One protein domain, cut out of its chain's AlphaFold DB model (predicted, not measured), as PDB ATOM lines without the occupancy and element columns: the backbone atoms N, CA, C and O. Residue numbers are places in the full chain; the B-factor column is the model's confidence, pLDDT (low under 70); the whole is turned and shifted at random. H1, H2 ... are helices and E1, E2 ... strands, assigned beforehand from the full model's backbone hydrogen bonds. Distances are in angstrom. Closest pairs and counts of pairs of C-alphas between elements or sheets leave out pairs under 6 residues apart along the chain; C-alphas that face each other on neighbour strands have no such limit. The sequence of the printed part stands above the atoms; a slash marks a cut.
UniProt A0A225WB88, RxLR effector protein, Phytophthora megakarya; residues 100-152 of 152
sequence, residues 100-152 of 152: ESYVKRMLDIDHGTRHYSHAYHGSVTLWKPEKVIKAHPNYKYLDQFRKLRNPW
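This is residues 100 to 152 of the 152 residues of the protein "RxLR effector protein" of Phytophthora megakarya (UniProt A0A225WB88). A two-stranded antiparallel hairpin, E1 and E2, reaches out at one end of an elongated model, and three short helices form a loose cluster at the other. In that cluster H3, the longest helix, lies farthest from the hairpin, with H1 and H2 each near it but apart from each other. The printed part has 53 residues with three named helices and two named strands, in the order H1, E1, E2, H2, H3; the sheet has the order E1 - E2, and the class is mixed, helices and strands. The whole is loose, with a radius of gyration of the C-alphas of 13.3 A, and the C-alphas span 39 by 23 by 19 A along their three main axes.

E1, residues 113 to 117, and E2, residues 122 to 126, are antiparallel neighbours and form a hairpin, with 142 degrees between their N-to-C directions. N 113 and O 126 are within hydrogen-bond range at 2.9 A, and so are N 117 and O 122 at 2.8 A. The C-alphas of Tyr 116 and Ser 123, which face each other, are 4.4 A apart. H3, residues 139 to 149, is apart from both strands. H1, residues 100 to 106, is close to H3 but not clearly touching it; their closest C-alphas, those of Lys 104 and Leu 142, are 7.1 A apart. These two helices run opposite ways at a steep tilt of 43 degrees. H2, residues 130 to 134, is also close to H3 but not clearly touching it, with the C-alphas of Ile 133 and Tyr 139 the closest at 6.6 A. H1 and H2 are apart, H1 is apart from E2, and H2 is apart from E1. In H1, H2 and H3 every O i to N i+4 pair is within hydrogen-bond range.

E1 measures 12.0 A from first to last C-alpha and begins at C-alpha 113, at (162.330, 204.367, 93.648). E2 measures 12.6 A. H3 measures 15.3 A and ends at C-alpha 149, at (137.628, 203.030, 90.179). H1 measures 9.8 A and begins at C-alpha 100, at (147.558, 204.049, 90.677). H2, five residues, measures 6.0 A.

The two C-alphas farthest apart, those of His 118 and Trp 152, are 40.4 A from each other. The printed part has no cut, and Trp 152 is the chain's last residue. The links from E1 to E2, E2 to H2 and H2 to H3 are tight, and the link from H1 to E1 is short. The mean pLDDT of the printed part is 90.1, and residues 151 to 152 are under 70.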
ATOM      1  N   GLU A 100     147.414 203.742  89.251       94.69
ATOM      2  CA  GLU A 100     147.558 204.049  90.677       94.69
ATOM      3  C   GLU A 100     148.951 204.616  90.998       94.69
ATOM      4  O   GLU A 100     149.071 205.489  91.851       94.69
ATOM      5  N   SER A 101     149.986 204.170  90.280       93.62
ATOM      6  CA  SER A 101     151.352 204.711  90.323       93.62
ATOM      7  C   SER A 101     151.377 206.219  90.049       93.62
ATOM      8  O   SER A 101     151.964 206.984  90.812       93.62
ATOM      9  N   TYR A 102     150.682 206.663  88.998       94.50
ATOM     10  CA  TYR A 102     150.531 208.076  88.662       94.50
ATOM     11  C   TYR A 102     149.799 208.836  89.770       94.50
ATOM     12  O   TYR A 102     150.265 209.880  90.210       94.50
ATOM     13  N   VAL A 103     148.684 208.300  90.271       95.62
ATOM     14  CA  VAL A 103     147.908 208.959  91.333       95.62
ATOM     15  C   VAL A 103     148.717 209.077  92.628       95.62
ATOM     16  O   VAL A 103     148.696 210.131  93.255       95.62
ATOM     17  N   LYS A 104     149.482 208.049  93.012       95.31
ATOM     18  CA  LYS A 104     150.389 208.103  94.172       95.31
ATOM     19  C   LYS A 104     151.430 209.207  94.036       95.31
ATOM     20  O   LYS A 104     151.670 209.907  95.019       95.31
ATOM     21  N   ARG A 105     151.983 209.387  92.835       93.81
ATOM     22  CA  ARG A 105     152.936 210.457  92.529       93.81
ATOM     23  C   ARG A 105     152.290 211.835  92.641       93.81
ATOM     24  O   ARG A 105     152.781 212.685  93.370       93.81
ATOM     25  N   MET A 106     151.128 212.020  92.012       94.69
ATOM     26  CA  MET A 106     150.382 213.284  92.052       94.69
ATOM     27  C   MET A 106     149.913 213.660  93.465       94.69
ATOM     28  O   MET A 106     149.806 214.839  93.789       94.69
ATOM     29  N   LEU A 107     149.618 212.666  94.308       94.50
ATOM     30  CA  LEU A 107     149.263 212.846  95.718       94.50
ATOM     31  C   LEU A 107     150.483 213.007  96.639       94.50
ATOM     32  O   LEU A 107     150.298 213.112  97.855       94.50
ATOM     33  N   ASP A 108     151.697 212.986  96.087       93.31
ATOM     34  CA  ASP A 108     152.967 213.024  96.818       93.31
ATOM     35  C   ASP A 108     153.105 211.911  97.879       93.31
ATOM     36  O   ASP A 108     153.768 212.051  98.899       93.31
ATOM     37  N   ILE A 109     152.438 210.773  97.665       94.25
ATOM     38  CA  ILE A 109     152.498 209.620  98.577       94.25
ATOM     39  C   ILE A 109     153.749 208.797  98.277       94.25
ATOM     40  O   ILE A 109     154.487 208.382  99.180       94.25
ATOM     41  N   ASP A 110     153.961 208.516  96.994       93.19
ATOM     42  CA  ASP A 110     155.045 207.671  96.524       93.19
ATOM     43  C   ASP A 110     155.377 207.973  95.063       93.19
ATOM     44  O   ASP A 110     154.517 207.882  94.186       93.19
ATOM     45  N   HIS A 111     156.642 208.305  94.817       90.19
ATOM     46  CA  HIS A 111     157.181 208.563  93.483       90.19
ATOM     47  C   HIS A 111     157.742 207.294  92.829       90.19
ATOM     48  O   HIS A 111     158.025 207.299  91.632       90.19
ATOM     49  N   GLY A 112     157.863 206.204  93.597       87.31
ATOM     50  CA  GLY A 112     158.576 205.000  93.198       87.31
ATOM     51  C   GLY A 112     160.087 205.235  93.171       87.31
ATOM     52  O   GLY A 112     160.577 206.242  92.664       87.31
ATOM     53  N   THR A 113     160.861 204.297  93.710       86.12
ATOM     54  CA  THR A 113     162.330 204.367  93.648       86.12
ATOM     55  C   THR A 113     162.836 203.418  92.574       86.12
ATOM     56  O   THR A 113     162.655 202.202  92.673       86.12
ATOM     57  N   ARG A 114     163.467 203.963  91.531       83.94
ATOM     58  CA  ARG A 114     164.113 203.145  90.501       83.94
ATOM     59  C   ARG A 114     165.436 202.612  91.027       83.94
ATOM     60  O   ARG A 114     166.269 203.381  91.494       83.94
ATOM     61  N   HIS A 115     165.634 201.309  90.906       83.25
ATOM     62  CA  HIS A 115     166.909 200.659  91.179       83.25
ATOM     63  C   HIS A 115     167.231 199.689  90.046       83.25
ATOM     64  O   HIS A 115     166.333 199.122  89.421       83.25
ATOM     65  N   TYR A 116     168.516 199.522  89.748       83.44
ATOM     66  CA  TYR A 116     168.952 198.495  88.813       83.44
ATOM     67  C   TYR A 116     168.929 197.143  89.529       83.44
ATOM     68  O   TYR A 116     169.555 196.982  90.575       83.44
ATOM     69  N   SER A 117     168.186 196.184  88.985       83.50
ATOM     70  CA  SER A 117     168.203 194.810  89.463       83.50
ATOM     71  C   SER A 117     169.145 193.985  88.600       83.50
ATOM     72  O   SER A 117     168.898 193.787  87.410       83.50
ATOM     73  N   HIS A 118     170.203 193.461  89.219       84.44
ATOM     74  CA  HIS A 118     171.129 192.539  88.564       84.44
ATOM     75  C   HIS A 118     170.459 191.209  88.190       84.44
ATOM     76  O   HIS A 118     170.806 190.634  87.170       84.44
ATOM     77  N   ALA A 119     169.459 190.756  88.957       86.06
ATOM     78  CA  ALA A 119     168.739 189.509  88.683       86.06
ATOM     79  C   ALA A 119     167.878 189.577  87.409       86.06
ATOM     80  O   ALA A 119     167.684 188.567  86.742       86.06
ATOM     81  N   TYR A 120     167.372 190.766  87.068       80.88
ATOM     82  CA  TYR A 120     166.522 190.985  85.892       80.88
ATOM     83  C   TYR A 120     167.226 191.768  84.777       80.88
ATOM     84  O   TYR A 120     166.581 192.120  83.793       80.88
ATOM     85  N   HIS A 121     168.517 192.082  84.944       81.81
ATOM     86  CA  HIS A 121     169.298 192.943  84.049       81.81
ATOM     87  C   HIS A 121     168.544 194.209  83.600       81.81
ATOM     88  O   HIS A 121     168.557 194.584  82.428       81.81
ATOM     89  N   GLY A 122     167.874 194.890  84.534       85.19
ATOM     90  CA  GLY A 122     166.996 196.008  84.197       85.19
ATOM     91  C   GLY A 122     166.593 196.874  85.384       85.19
ATOM     92  O   GLY A 122     166.805 196.526  86.545       85.19
ATOM     93  N   SER A 123     166.006 198.034  85.091       83.56
ATOM     94  CA  SER A 123     165.482 198.933  86.120       83.56
ATOM     95  C   SER A 123     164.138 198.438  86.645       83.56
ATOM     96  O   SER A 123     163.179 198.302  85.887       83.56
ATOM     97  N   VAL A 124     164.047 198.244  87.956       82.94
ATOM     98  CA  VAL A 124     162.806 197.909  88.659       82.94
ATOM     99  C   VAL A 124     162.382 199.110  89.501       82.94
ATOM    100  O   VAL A 124     163.213 199.827  90.060       82.94
ATOM    101  N   THR A 125     161.075 199.360  89.575       84.62
ATOM    102  CA  THR A 125     160.524 200.401  90.453       84.62
ATOM    103  C   THR A 125     160.067 199.763  91.754       84.62
ATOM    104  O   THR A 125     159.178 198.914  91.750       84.62
ATOM    105  N   LEU A 126     160.677 200.175  92.863       86.44
ATOM    106  CA  LEU A 126     160.267 199.787  94.204       86.44
ATOM    107  C   LEU A 126     159.212 200.771  94.714       86.44
ATOM    108  O   LEU A 126     159.438 201.983  94.698       86.44
ATOM    109  N   TRP A 127     158.086 200.246  95.188       89.00
ATOM    110  CA  TRP A 127     157.012 201.026  95.798       89.00
ATOM    111  C   TRP A 127     157.055 200.892  97.320       89.00
ATOM    112  O   TRP A 127     157.455 199.854  97.855       89.00
ATOM    113  N   LYS A 128     156.612 201.931  98.027       91.88
ATOM    114  CA  LYS A 128     156.460 201.913  99.480       91.88
ATOM    115  C   LYS A 128     155.473 200.809  99.895       91.88
ATOM    116  O   LYS A 128     154.448 200.622  99.234       91.88
ATOM    117  N   PRO A 129     155.722 200.112 101.018       93.19
ATOM    118  CA  PRO A 129     154.768 199.151 101.562       93.19
ATOM    119  C   PRO A 129     153.416 199.802 101.879       93.19
ATOM    120  O   PRO A 129     153.360 200.949 102.327       93.19
ATOM    121  N   GLU A 130     152.322 199.046 101.751       93.31
ATOM    122  CA  GLU A 130     150.956 199.557 101.972       93.31
ATOM    123  C   GLU A 130     150.767 200.159 103.380       93.31
ATOM    124  O   GLU A 130     150.050 201.143 103.540       93.31
ATOM    125  N   LYS A 131     151.458 199.634 104.405       95.12
ATOM    126  CA  LYS A 131     151.443 200.200 105.768       95.12
ATOM    127  C   LYS A 131     151.960 201.646 105.804       95.12
ATOM    128  O   LYS A 131     151.394 202.472 106.510       95.12
ATOM    129  N   VAL A 132     153.005 201.950 105.031       94.50
ATOM    130  CA  VAL A 132     153.579 203.301 104.922       94.50
ATOM    131  C   VAL A 132     152.652 204.203 104.107       94.50
ATOM    132  O   VAL A 132     152.403 205.339 104.495       94.50
ATOM    133  N   ILE A 133     152.084 203.676 103.018       95.25
ATOM    134  CA  ILE A 133     151.110 204.389 102.178       95.25
ATOM    135  C   ILE A 133     149.887 204.824 102.999       95.25
ATOM    136  O   ILE A 133     149.480 205.980 102.917       95.25
ATOM    137  N   LYS A 134     149.334 203.926 103.825       96.25
ATOM    138  CA  LYS A 134     148.158 204.182 104.674       96.25
ATOM    139  C   LYS A 134     148.379 205.247 105.747       96.25
ATOM    140  O   LYS A 134     147.421 205.894 106.155       96.25
ATOM    141  N   ALA A 135     149.619 205.430 106.193       96.25
ATOM    142  CA  ALA A 135     149.970 206.441 107.185       96.25
ATOM    143  C   ALA A 135     150.101 207.857 106.589       96.25
ATOM    144  O   ALA A 135     150.194 208.827 107.338       96.25
ATOM    145  N   HIS A 136     150.123 208.000 105.259       96.31
ATOM    146  CA  HIS A 136     150.312 209.296 104.615       96.31
ATOM    147  C   HIS A 136     149.057 210.188 104.737       96.31
ATOM    148  O   HIS A 136     147.952 209.704 104.482       96.31
ATOM    149  N   PRO A 137     149.180 211.505 105.002       95.12
ATOM    150  CA  PRO A 137     148.023 212.405 105.121       95.12
ATOM    151  C   PRO A 137     147.103 212.422 103.888       95.12
ATOM    152  O   PRO A 137     145.883 212.536 104.002       95.12
ATOM    153  N   ASN A 138     147.681 212.257 102.694       95.69
ATOM    154  CA  ASN A 138     146.924 212.210 101.437       95.69
ATOM    155  C   ASN A 138     146.318 210.828 101.123       95.69
ATOM    156  O   ASN A 138     145.638 210.691 100.105       95.69
ATOM    157  N   TYR A 139     146.505 209.815 101.981       96.44
ATOM    158  CA  TYR A 139     145.960 208.470 101.768       96.44
ATOM    159  C   TYR A 139     144.441 208.475 101.570       96.44
ATOM    160  O   TYR A 139     143.935 207.750 100.715       96.44
ATOM    161  N   LYS A 140     143.710 209.348 102.280       96.69
ATOM    162  CA  LYS A 140     142.247 209.474 102.142       96.69
ATOM    163  C   LYS A 140     141.792 209.686 100.689       96.69
ATOM    164  O   LYS A 140     140.759 209.161 100.285       96.69
ATOM    165  N   TYR A 141     142.581 210.397  99.881       97.25
ATOM    166  CA  TYR A 141     142.277 210.643  98.470       97.25
ATOM    167  C   TYR A 141     142.615 209.446  97.581       97.25
ATOM    168  O   TYR A 141     141.898 209.181  96.617       97.25
ATOM    169  N   LEU A 142     143.678 208.706  97.911       96.69
ATOM    170  CA  LEU A 142     144.023 207.459  97.228       96.69
ATOM    171  C   LEU A 142     142.957 206.384  97.481       96.69
ATOM    172  O   LEU A 142     142.536 205.699  96.551       96.69
ATOM    173  N   ASP A 143     142.484 206.270  98.721       96.69
ATOM    174  CA  ASP A 143     141.389 205.374  99.096       96.69
ATOM    175  C   ASP A 143     140.091 205.737  98.358       96.69
ATOM    176  O   ASP A 143     139.447 204.881  97.750       96.69
ATOM    177  N   GLN A 144     139.754 207.031  98.307       96.69
ATOM    178  CA  GLN A 144     138.617 207.522  97.529       96.69
ATOM    179  C   GLN A 144     138.766 207.223  96.028       96.69
ATOM    180  O   GLN A 144     137.806 206.787  95.395       96.69
ATOM    181  N   PHE A 145     139.955 207.417  95.454       96.94
ATOM    182  CA  PHE A 145     140.243 207.061  94.063       96.94
ATOM    183  C   PHE A 145     140.007 205.566  93.801       96.94
ATOM    184  O   PHE A 145     139.322 205.216  92.838       96.94
ATOM    185  N   ARG A 146     140.516 204.684  94.673       96.00
ATOM    186  CA  ARG A 146     140.337 203.225  94.562       96.00
ATOM    187  C   ARG A 146     138.855 202.836  94.597       96.00
ATOM    188  O   ARG A 146     138.418 202.073  93.738       96.00
ATOM    189  N   LYS A 147     138.081 203.418  95.520       95.75
ATOM    190  CA  LYS A 147     136.622 203.219  95.630       95.75
ATOM    191  C   LYS A 147     135.869 203.673  94.378       95.75
ATOM    192  O   LYS A 147     134.974 202.981  93.918       95.75
ATOM    193  N   LEU A 148     136.245 204.815  93.798       95.19
ATOM    194  CA  LEU A 148     135.625 205.312  92.562       95.19
ATOM    195  C   LEU A 148     135.983 204.467  91.333       95.19
ATOM    196  O   LEU A 148     135.185 204.384  90.404       95.19
ATOM    197  N   ARG A 149     137.178 203.865  91.302       90.06
ATOM    198  CA  ARG A 149     137.628 203.030  90.179       90.06
ATOM    199  C   ARG A 149     136.938 201.667  90.157       90.06
ATOM    200  O   ARG A 149     136.690 201.141  89.076       90.06
ATOM    201  N   ASN A 150     136.632 201.135  91.337       83.50
ATOM    202  CA  ASN A 150     135.973 199.849  91.528       83.50
ATOM    203  C   ASN A 150     134.733 200.038  92.422       83.50
ATOM    204  O   ASN A 150     134.810 199.744  93.618       83.50
ATOM    205  N   PRO A 151     133.622 200.567  91.875       65.88
ATOM    206  CA  PRO A 151     132.361 200.649  92.597       65.88
ATOM    207  C   PRO A 151     131.793 199.231  92.714       65.88
ATOM    208  O   PRO A 151     131.192 198.720  91.771       65.88
ATOM    209  N   TRP A 152     132.086 198.578  93.834       48.75
ATOM    210  CA  TRP A 152     131.408 197.357  94.263       48.75
ATOM    211  C   TRP A 152     130.106 197.727  94.965       48.75
ATOM    212  O   TRP A 152     130.145 198.685  95.775       48.75
TER     213      TRP A 152